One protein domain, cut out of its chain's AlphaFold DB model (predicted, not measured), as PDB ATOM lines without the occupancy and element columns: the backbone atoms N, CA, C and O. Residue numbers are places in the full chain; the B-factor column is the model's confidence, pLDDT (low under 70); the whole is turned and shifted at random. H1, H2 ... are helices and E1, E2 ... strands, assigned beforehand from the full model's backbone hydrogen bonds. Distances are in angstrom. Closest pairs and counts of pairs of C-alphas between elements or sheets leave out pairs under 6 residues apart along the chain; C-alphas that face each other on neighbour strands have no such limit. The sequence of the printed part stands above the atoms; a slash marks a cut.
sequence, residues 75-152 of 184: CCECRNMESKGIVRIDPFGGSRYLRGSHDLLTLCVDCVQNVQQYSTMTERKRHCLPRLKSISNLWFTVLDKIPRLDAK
ATOM      1  N   CYS A  75     335.008 412.706 647.736       84.31
ATOM      2  CA  CYS A  75     334.700 412.839 646.319       84.31
ATOM      3  C   CYS A  75     333.265 413.357 646.122       84.31
ATOM      4  O   CYS A  75     332.304 412.721 646.547       84.31
ATOM      5  N   CYS A  76     333.097 414.469 645.408       84.38
ATOM      6  CA  CYS A  76     331.785 415.046 645.122       84.38
ATOM      7  C   CYS A  76     330.924 414.192 644.171       84.38
ATOM      8  O   CYS A  76     329.713 414.396 644.108       84.38
ATOM      9  N   GLU A  77     331.521 413.215 643.478       87.31
ATOM     10  CA  GLU A  77     330.816 412.297 642.586       87.31
ATOM     11  C   GLU A  77     330.451 410.976 643.272       87.31
ATOM     12  O   GLU A  77     329.296 410.751 643.636       87.31
ATOM     13  N   CYS A  78     331.417 410.082 643.484       84.50
ATOM     14  CA  CYS A  78     331.122 408.762 644.040       84.50
ATOM     15  C   CYS A  78     330.914 408.788 645.555       84.50
ATOM     16  O   CYS A  78     330.312 407.856 646.081       84.50
ATOM     17  N   ARG A  79     331.361 409.851 646.242       76.25
ATOM     18  CA  ARG A  79     331.373 409.962 647.714       76.25
ATOM     19  C   ARG A  79     332.231 408.893 648.396       76.25
ATOM     20  O   ARG A  79     332.208 408.786 649.615       76.25
ATOM     21  N   ASN A  80     333.014 408.150 647.611       72.31
ATOM     22  CA  ASN A  80     333.984 407.198 648.115       72.31
ATOM     23  C   ASN A  80     335.158 407.958 648.739       72.31
ATOM     24  O   ASN A  80     335.667 408.923 648.162       72.31
ATOM     25  N   MET A  81     335.559 407.508 649.921       65.19
ATOM     26  CA  MET A  81     336.683 408.043 650.684       65.19
ATOM     27  C   MET A  81     337.856 407.073 650.771       65.19
ATOM     28  O   MET A  81     338.959 407.496 651.088       65.19
ATOM     29  N   GLU A  82     337.645 405.804 650.422       65.94
ATOM     30  CA  GLU A  82     338.676 404.760 650.390       65.94
ATOM     31  C   GLU A  82     339.469 404.759 649.076       65.94
ATOM     32  O   GLU A  82     340.304 403.893 648.822       65.94
ATOM     33  N   SER A  83     339.205 405.723 648.193       65.81
ATOM     34  CA  SER A  83     339.894 405.805 646.912       65.81
ATOM     35  C   SER A  83     341.394 406.042 647.096       65.81
ATOM     36  O   SER A  83     341.798 406.821 647.960       65.81
ATOM     37  N   LYS A  84     342.208 405.479 646.195       71.81
ATOM     38  CA  LYS A  84     343.685 405.562 646.186       71.81
ATOM     39  C   LYS A  84     344.260 406.986 646.097       71.81
ATOM     40  O   LYS A  84     345.473 407.170 646.117       71.81
ATOM     41  N   GLY A  85     343.411 408.000 645.969       77.56
ATOM     42  CA  GLY A  85     343.796 409.398 645.987       77.56
ATOM     43  C   GLY A  85     342.632 410.312 645.633       77.56
ATOM     44  O   GLY A  85     341.614 409.887 645.081       77.56
ATOM     45  N   ILE A  86     342.821 411.597 645.915       82.19
ATOM     46  CA  ILE A  86     341.865 412.653 645.594       82.19
ATOM     47  C   ILE A  86     342.531 413.759 644.777       82.19
ATOM     48  O   ILE A  86     343.679 414.136 645.003       82.19
ATOM     49  N   VAL A  87     341.778 414.309 643.836       84.25
ATOM     50  CA  VAL A  87     342.160 415.426 642.983       84.25
ATOM     51  C   VAL A  87     341.268 416.605 643.335       84.25
ATOM     52  O   VAL A  87     340.045 416.536 643.217       84.25
ATOM     53  N   ARG A  88     341.886 417.704 643.771       84.81
ATOM     54  CA  ARG A  88     341.190 418.966 644.034       84.81
ATOM     55  C   ARG A  88     341.239 419.841 642.796       84.81
ATOM     56  O   ARG A  88     342.313 420.271 642.374       84.81
ATOM     57  N   ILE A  89     340.073 420.108 642.238       84.62
ATOM     58  CA  ILE A  89     339.879 420.904 641.038       84.62
ATOM     59  C   ILE A  89     339.331 422.254 641.472       84.62
ATOM     60  O   ILE A  89     338.271 422.348 642.083       84.62
ATOM     61  N   ASP A  90     340.076 423.303 641.153       84.12
ATOM     62  CA  ASP A  90     339.605 424.677 641.257       84.12
ATOM     63  C   ASP A  90     338.834 424.996 639.972       84.12
ATOM     64  O   ASP A  90     339.478 425.073 638.923       84.12
ATOM     65  N   PRO A  91     337.498 425.141 639.979       78.94
ATOM     66  CA  PRO A  91     336.752 425.481 638.774       78.94
ATOM     67  C   PRO A  91     337.044 426.916 638.306       78.94
ATOM     68  O   PRO A  91     337.143 427.143 637.104       78.94
ATOM     69  N   PHE A  92     337.305 427.862 639.207       78.38
ATOM     70  CA  PHE A  92     337.476 429.280 638.871       78.38
ATOM     71  C   PHE A  92     338.879 429.612 638.350       78.38
ATOM     72  O   PHE A  92     339.027 430.438 637.455       78.38
ATOM     73  N   GLY A  93     339.905 428.922 638.851       66.62
ATOM     74  CA  GLY A  93     341.302 429.240 638.558       66.62
ATOM     75  C   GLY A  93     341.779 430.554 639.201       66.62
ATOM     76  O   GLY A  93     341.000 431.337 639.744       66.62
ATOM     77  N   GLY A  94     343.092 430.802 639.129       64.56
ATOM     78  CA  GLY A  94     343.738 432.001 639.675       64.56
ATOM     79  C   GLY A  94     344.434 431.794 641.028       64.56
ATOM     80  O   GLY A  94     344.693 430.669 641.460       64.56
ATOM     81  N   SER A  95     344.807 432.899 641.683       52.81
ATOM     82  CA  SER A  95     345.534 432.872 642.958       52.81
ATOM     83  C   SER A  95     344.629 432.421 644.109       52.81
ATOM     84  O   SER A  95     343.687 433.116 644.494       52.81
ATOM     85  N   ARG A  96     344.967 431.271 644.711       55.34
ATOM     86  CA  ARG A  96     344.263 430.664 645.860       55.34
ATOM     87  C   ARG A  96     344.194 431.558 647.103       55.34
ATOM     88  O   ARG A  96     343.424 431.265 648.013       55.34
ATOM     89  N   TYR A  97     344.998 432.618 647.161       52.12
ATOM     90  CA  TYR A  97     345.058 433.516 648.313       52.12
ATOM     91  C   TYR A  97     343.778 434.339 648.506       52.12
ATOM     92  O   TYR A  97     343.482 434.705 649.637       52.12
ATOM     93  N   LEU A  98     343.001 434.585 647.444       48.81
ATOM     94  CA  LEU A  98     341.823 435.462 647.509       48.81
ATOM     95  C   LEU A  98     340.495 434.731 647.765       48.81
ATOM     96  O   LEU A  98     339.539 435.369 648.187       48.81
ATOM     97  N   ARG A  99     340.409 433.419 647.507       52.66
ATOM     98  CA  ARG A  99     339.119 432.694 647.459       52.66
ATOM     99  C   ARG A  99     338.910 431.655 648.566       52.66
ATOM    100  O   ARG A  99     337.848 431.058 648.678       52.66
ATOM    101  N   GLY A 100     339.904 431.450 649.431       53.91
ATOM    102  CA  GLY A 100     339.832 430.423 650.472       53.91
ATOM    103  C   GLY A 100     339.776 428.994 649.903       53.91
ATOM    104  O   GLY A 100     339.736 428.765 648.699       53.91
ATOM    105  N   SER A 101     339.827 427.985 650.777       56.22
ATOM    106  CA  SER A 101     339.834 426.571 650.350       56.22
ATOM    107  C   SER A 101     338.454 425.998 650.010       56.22
ATOM    108  O   SER A 101     338.368 424.822 649.662       56.22
ATOM    109  N   HIS A 102     337.389 426.787 650.170       56.28
ATOM    110  CA  HIS A 102     336.000 426.325 650.094       56.28
ATOM    111  C   HIS A 102     335.472 426.213 648.659       56.28
ATOM    112  O   HIS A 102     334.482 425.523 648.436       56.28
ATOM    113  N   ASP A 103     336.181 426.794 647.692       66.62
ATOM    114  CA  ASP A 103     335.792 426.792 646.278       66.62
ATOM    115  C   ASP A 103     336.354 425.593 645.491       66.62
ATOM    116  O   ASP A 103     336.112 425.455 644.291       66.62
ATOM    117  N   LEU A 104     337.124 424.718 646.148       74.94
ATOM    118  CA  LEU A 104     337.710 423.540 645.515       74.94
ATOM    119  C   LEU A 104     336.719 422.377 645.503       74.94
ATOM    120  O   LEU A 104     336.177 421.987 646.536       74.94
ATOM    121  N   LEU A 105     336.559 421.766 644.333       83.31
ATOM    122  CA  LEU A 105     335.793 420.542 644.153       83.31
ATOM    123  C   LEU A 105     336.738 419.344 644.198       83.31
ATOM    124  O   LEU A 105     337.753 419.319 643.506       83.31
ATOM    125  N   THR A 106     336.407 418.340 645.001       85.88
ATOM    126  CA  THR A 106     337.255 417.159 645.190       85.88
ATOM    127  C   THR A 106     336.674 415.967 644.441       85.88
ATOM    128  O   THR A 106     335.523 415.606 644.655       85.88
ATOM    129  N   LEU A 107     337.459 415.322 643.582       86.38
ATOM    130  CA  LEU A 107     337.111 414.057 642.928       86.38
ATOM    131  C   LEU A 107     338.097 412.967 643.338       86.38
ATOM    132  O   LEU A 107     339.280 413.251 643.478       86.38
ATOM    133  N   CYS A 108     337.652 411.722 643.501       87.12
ATOM    134  CA  CYS A 108     338.595 410.620 643.641       87.12
ATOM    135  C   CYS A 108     339.281 410.318 642.304       87.12
ATOM    136  O   CYS A 108     338.747 410.634 641.235       87.12
ATOM    137  N   VAL A 109     340.444 409.669 642.367       86.31
ATOM    138  CA  VAL A 109     341.189 409.228 641.177       86.31
ATOM    139  C   VAL A 109     340.317 408.374 640.254       86.31
ATOM    140  O   VAL A 109     340.307 408.632 639.056       86.31
ATOM    141  N   ASP A 110     339.509 407.455 640.786       87.38
ATOM    142  CA  ASP A 110     338.658 406.580 639.964       87.38
ATOM    143  C   ASP A 110     337.606 407.378 639.177       87.38
ATOM    144  O   ASP A 110     337.371 407.135 637.995       87.38
ATOM    145  N   CYS A 111     336.997 408.394 639.801       88.81
ATOM    146  CA  CYS A 111     336.049 409.283 639.125       88.81
ATOM    147  C   CYS A 111     336.735 410.138 638.062       88.81
ATOM    148  O   CYS A 111     336.144 410.392 637.014       88.81
ATOM    149  N   VAL A 112     337.974 410.568 638.313       89.12
ATOM    150  CA  VAL A 112     338.785 411.261 637.309       89.12
ATOM    151  C   VAL A 112     339.082 410.318 636.144       89.12
ATOM    152  O   VAL A 112     338.751 410.661 635.016       89.12
ATOM    153  N   GLN A 113     339.601 409.117 636.390       87.31
ATOM    154  CA  GLN A 113     339.922 408.125 635.355       87.31
ATOM    155  C   GLN A 113     338.694 407.732 634.523       87.31
ATOM    156  O   GLN A 113     338.750 407.724 633.293       87.31
ATOM    157  N   ASN A 114     337.548 407.530 635.177       89.06
ATOM    158  CA  ASN A 114     336.270 407.295 634.509       89.06
ATOM    159  C   ASN A 114     335.869 408.461 633.591       89.06
ATOM    160  O   ASN A 114     335.214 408.249 632.579       89.06
ATOM    161  N   VAL A 115     336.260 409.699 633.898       89.25
ATOM    162  CA  VAL A 115     336.061 410.842 632.995       89.25
ATOM    163  C   VAL A 115     337.076 410.844 631.847       89.25
ATOM    164  O   VAL A 115     336.759 411.294 630.744       89.25
ATOM    165  N   GLN A 116     338.303 410.394 632.104       87.50
ATOM    166  CA  GLN A 116     339.404 410.398 631.140       87.50
ATOM    167  C   GLN A 116     339.264 409.345 630.039       87.50
ATOM    168  O   GLN A 116     339.800 409.561 628.954       87.50
ATOM    169  N   GLN A 117     338.542 408.249 630.296       85.88
ATOM    170  CA  GLN A 117     338.308 407.187 629.308       85.88
ATOM    171  C   GLN A 117     337.479 407.657 628.097       85.88
ATOM    172  O   GLN A 117     337.530 407.048 627.034       85.88
ATOM    173  N   TYR A 118     336.714 408.744 628.245       86.62
ATOM    174  CA  TYR A 118     335.880 409.282 627.175       86.62
ATOM    175  C   TYR A 118     336.665 410.277 626.319       86.62
ATOM    176  O   TYR A 118     337.175 411.293 626.805       86.62
ATOM    177  N   SER A 119     336.718 409.995 625.020       82.88
ATOM    178  CA  SER A 119     337.546 410.727 624.059       82.88
ATOM    179  C   SER A 119     336.967 412.095 623.677       82.88
ATOM    180  O   SER A 119     337.710 413.053 623.422       82.88
ATOM    181  N   THR A 120     335.637 412.227 623.680       86.56
ATOM    182  CA  THR A 120     334.947 413.449 623.251       86.56
ATOM    183  C   THR A 120     334.314 414.209 624.417       86.56
ATOM    184  O   THR A 120     333.871 413.638 625.414       86.56
ATOM    185  N   MET A 121     334.201 415.538 624.289       85.75
ATOM    186  CA  MET A 121     333.464 416.336 625.283       85.75
ATOM    187  C   MET A 121     331.978 415.999 625.320       85.75
ATOM    188  O   MET A 121     331.364 416.129 626.375       85.75
ATOM    189  N   THR A 122     331.401 415.564 624.202       89.00
ATOM    190  CA  THR A 122     329.995 415.158 624.127       89.00
ATOM    191  C   THR A 122     329.738 413.929 624.995       89.00
ATOM    192  O   THR A 122     328.833 413.954 625.829       89.00
ATOM    193  N   GLU A 123     330.580 412.897 624.890       88.38
ATOM    194  CA  GLU A 123     330.487 411.701 625.736       88.38
ATOM    195  C   GLU A 123     330.692 412.038 627.212       88.38
ATOM    196  O   GLU A 123     329.899 411.629 628.060       88.38
ATOM    197  N   ARG A 124     331.694 412.869 627.530       88.19
ATOM    198  CA  ARG A 124     331.948 413.318 628.910       88.19
ATOM    199  C   ARG A 124     330.740 414.052 629.487       88.19
ATOM    200  O   ARG A 124     330.293 413.751 630.592       88.19
ATOM    201  N   LYS A 125     330.150 414.973 628.717       87.25
ATOM    202  CA  LYS A 125     328.928 415.694 629.104       87.25
ATOM    203  C   LYS A 125     327.728 414.771 629.276       87.25
ATOM    204  O   LYS A 125     326.880 415.070 630.110       87.25
ATOM    205  N   ARG A 126     327.646 413.665 628.542       86.81
ATOM    206  CA  ARG A 126     326.529 412.719 628.640       86.81
ATOM    207  C   ARG A 126     326.689 411.758 629.817       86.81
ATOM    208  O   ARG A 126     325.761 411.618 630.605       86.81
ATOM    209  N   HIS A 127     327.872 411.173 629.989       83.62
ATOM    210  CA  HIS A 127     328.064 409.999 630.848       83.62
ATOM    211  C   HIS A 127     328.822 410.268 632.150       83.62
ATOM    212  O   HIS A 127     328.704 409.495 633.095       83.62
ATOM    213  N   CYS A 128     329.589 411.357 632.240       85.50
ATOM    214  CA  CYS A 128     330.445 411.588 633.403       85.50
ATOM    215  C   CYS A 128     329.803 412.481 634.456       85.50
ATOM    216  O   CYS A 128     329.049 413.395 634.127       85.50
ATOM    217  N   LEU A 129     330.200 412.258 635.705       85.25
ATOM    218  CA  LEU A 129     329.919 413.099 636.867       85.25
ATOM    219  C   LEU A 129     328.433 413.507 637.059       85.25
ATOM    220  O   LEU A 129     328.148 414.698 637.230       85.25
ATOM    221  N   PRO A 130     327.456 412.580 636.961       86.56
ATOM    222  CA  PRO A 130     326.038 412.910 637.102       86.56
ATOM    223  C   PRO A 130     325.690 413.583 638.435       86.56
ATOM    224  O   PRO A 130     324.865 414.499 638.447       86.56
ATOM    225  N   ARG A 131     326.320 413.196 639.552       84.44
ATOM    226  CA  ARG A 131     326.041 413.854 640.836       84.44
ATOM    227  C   ARG A 131     326.610 415.260 640.867       84.44
ATOM    228  O   ARG A 131     325.898 416.173 641.281       84.44
ATOM    229  N   LEU A 132     327.826 415.468 640.366       83.12
ATOM    230  CA  LEU A 132     328.401 416.811 640.290       83.12
ATOM    231  C   LEU A 132     327.523 417.760 639.463       83.12
ATOM    232  O   LEU A 132     327.324 418.905 639.865       83.12
ATOM    233  N   LYS A 133     326.948 417.271 638.355       85.12
ATOM    234  CA  LYS A 133     325.992 418.036 637.535       85.12
ATOM    235  C   LYS A 133     324.781 418.507 638.328       85.12
ATOM    236  O   LYS A 133     324.304 419.608 638.092       85.12
ATOM    237  N   SER A 134     324.290 417.680 639.250       81.19
ATOM    238  CA  SER A 134     323.104 418.007 640.046       81.19
ATOM    239  C   SER A 134     323.365 419.033 641.153       81.19
ATOM    240  O   SER A 134     322.434 419.708 641.578       81.19
ATOM    241  N   ILE A 135     324.613 419.161 641.620       73.31
ATOM    242  CA  ILE A 135     324.955 419.992 642.788       73.31
ATOM    243  C   ILE A 135     325.753 421.253 642.447       73.31
ATOM    244  O   ILE A 135     325.913 422.114 643.306       73.31
ATOM    245  N   SER A 136     326.303 421.370 641.236       77.50
ATOM    246  CA  SER A 136     327.141 422.509 640.861       77.50
ATOM    247  C   SER A 136     326.969 422.884 639.401       77.50
ATOM    248  O   SER A 136     327.262 422.088 638.515       77.50
ATOM    249  N   ASN A 137     326.632 424.148 639.142       78.88
ATOM    250  CA  ASN A 137     326.591 424.710 637.788       78.88
ATOM    251  C   ASN A 137     327.978 424.773 637.122       78.88
ATOM    252  O   ASN A 137     328.063 424.975 635.917       78.88
ATOM    253  N   LEU A 138     329.062 424.570 637.880       80.88
ATOM    254  CA  LEU A 138     330.448 424.620 637.396       80.88
ATOM    255  C   LEU A 138     330.970 423.260 636.918       80.88
ATOM    256  O   LEU A 138     332.145 423.126 636.574       80.88
ATOM    257  N   TRP A 139     330.113 422.237 636.881       85.25
ATOM    258  CA  TRP A 139     330.484 420.880 636.476       85.25
ATOM    259  C   TRP A 139     331.149 420.833 635.090       85.25
ATOM    260  O   TRP A 139     332.064 420.040 634.869       85.25
ATOM    261  N   PHE A 140     330.738 421.703 634.159       86.50
ATOM    262  CA  PHE A 140     331.318 421.766 632.818       86.50
ATOM    263  C   PHE A 140     332.777 422.241 632.857       86.50
ATOM    264  O   PHE A 140     333.622 421.685 632.156       86.50
ATOM    265  N   THR A 141     333.086 423.217 633.715       85.56
ATOM    266  CA  THR A 141     334.443 423.735 633.925       85.56
ATOM    267  C   THR A 141     335.331 422.684 634.576       85.56
ATOM    268  O   THR A 141     336.502 422.551 634.231       85.56
ATOM    269  N   VAL A 142     334.768 421.885 635.486       85.44
ATOM    270  CA  VAL A 142     335.477 420.754 636.095       85.44
ATOM    271  C   VAL A 142     335.850 419.708 635.050       85.44
ATOM    272  O   VAL A 142     337.001 419.275 635.012       85.44
ATOM    273  N   LEU A 143     334.914 419.327 634.173       88.25
ATOM    274  CA  LEU A 143     335.197 418.375 633.095       88.25
ATOM    275  C   LEU A 143     336.294 418.877 632.155       88.25
ATOM    276  O   LEU A 143     337.151 418.094 631.748       88.25
ATOM    277  N   ASP A 144     336.285 420.164 631.816       86.19
ATOM    278  CA  ASP A 144     337.295 420.757 630.940       86.19
ATOM    279  C   ASP A 144     338.706 420.709 631.556       86.19
ATOM    280  O   ASP A 144     339.690 420.449 630.866       86.19
ATOM    281  N   LYS A 145     338.799 420.843 632.886       85.88
ATOM    282  CA  LYS A 145     340.070 420.774 633.626       85.88
ATOM    283  C   LYS A 145     340.620 419.360 633.809       85.88
ATOM    284  O   LYS A 145     341.803 419.214 634.115       85.88
ATOM    285  N   ILE A 146     339.811 418.319 633.613       86.75
ATOM    286  CA  ILE A 146     340.298 416.937 633.629       86.75
ATOM    287  C   ILE A 146     340.926 416.635 632.254       86.75
ATOM    288  O   ILE A 146     340.219 416.706 631.244       86.75
ATOM    289  N   PRO A 147     342.224 416.292 632.171       81.25
ATOM    290  CA  PRO A 147     342.890 416.071 630.891       81.25
ATOM    291  C   PRO A 147     342.389 414.792 630.222       81.25
ATOM    292  O   PRO A 147     342.152 413.795 630.898       81.25
ATOM    293  N   ARG A 148     342.269 414.800 628.892       80.06
ATOM    294  CA  ARG A 148     341.933 413.601 628.113       80.06
ATOM    295  C   ARG A 148     343.146 412.680 628.027       80.06
ATOM    296  O   ARG A 148     344.278 413.159 627.927       80.06
ATOM    297  N   LEU A 149     342.907 411.373 628.031       69.06
ATOM    298  CA  LEU A 149     343.922 410.409 627.628       69.06
ATOM    299  C   LEU A 149     344.028 410.465 626.101       69.06
ATOM    300  O   LEU A 149     343.326 409.760 625.385       69.06
ATOM    301  N   ASP A 150     344.881 411.348 625.585       57.50
ATOM    302  CA  ASP A 150     345.224 411.311 624.167       57.50
ATOM    303  C   ASP A 150     346.029 410.032 623.911       57.50
ATOM    304  O   ASP A 150     347.229 409.974 624.194       57.50
ATOM    305  N   ALA A 151     345.384 409.016 623.330       51.53
ATOM    306  CA  ALA A 151     346.012 407.744 622.954       51.53
ATOM    307  C   ALA A 151     347.292 407.922 622.102       51.53
ATOM    308  O   ALA A 151     348.152 407.050 622.071       51.53
ATOM    309  N   LYS A 152     347.467 409.082 621.450       48.19
ATOM    310  CA  LYS A 152     348.635 409.409 620.616       48.19
ATOM    311  C   LYS A 152     349.894 409.844 621.384       48.19
ATOM    312  O   LYS A 152     350.945 409.951 620.757       48.19
TER     313      LYS A 152
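Overview. This is residues 75 to 152 of the 184 residues of the protein "F-box domain-containing protein" of Chlamydomonas eustigma (UniProt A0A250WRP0). A short hairpin of two strands, E1 and E2, is followed by four short helices that are joined by tight links and wind away from it and back: H1 follows directly on E2, H2 and H3 lie farther out, and H4 returns near E1. The long loop of the hairpin, residues 90 to 104, reaches away from the body at one end of the longest axis. The printed part has 78 residues, in the order E1, E2, H1, H2, H3, H4; the sheet is antiparallel and the class is mixed, helices and strands, with 36 residues, under half, in named elements. It is compact, with a radius of gyration of the C-alphas of 12.5 A and spans of 37 by 27 by 27 A.

Arrangement. E1, residues 86 to 89, and E2, residues 105 to 108, form a hairpin, antiparallel at 150 degrees; N 87 and O 107 are 2.7 A apart and N 105 and O 89 are 2.9 A apart, within hydrogen-bond range. The closest C-alphas of E1 and H1, residues 109 to 116, are those of Ile 86 and Val 109, 5.6 A apart. Those of E1 and H4, residues 139 to 145, are Ile 89 and Val 142, 6.6 A apart. H4 and H2, residues 121 to 127, only just touch, with 3 pairs of C-alphas within 8 A, the closest being Arg 124 and Leu 143 at 7.3 A; they run opposite ways at a steep tilt of 49 degrees. H3, residues 130 to 135, is close to H4 but not clearly touching, with C-alphas 133 and 139 at 5.4 A. H1 and H3 are apart. In H1, H2, H3 and H4 every O i to N i+4 pair is within hydrogen-bond range.

Along the chain. E1 begins at C-alpha 86, (341.865, 412.653, 645.594), and is 9.6 A long; E2 is 10.3 A. H1 is also 10.3 A, H2 10.0 A, H3 9.1 A and H4 10.0 A, ending at C-alpha 145, (340.070, 420.774, 633.626).

Size, cuts and confidence. The two C-alphas farthest apart are those of Leu 98 and Lys 152, at 38.1 A. The printed part has no cut. The link from E1 to E2 is long, with 15 residues; the other links between named elements are tight. The mean pLDDT of the printed part is 78.1, and residues 81 to 83, 93 to 103 and 149 to 152 are under 70.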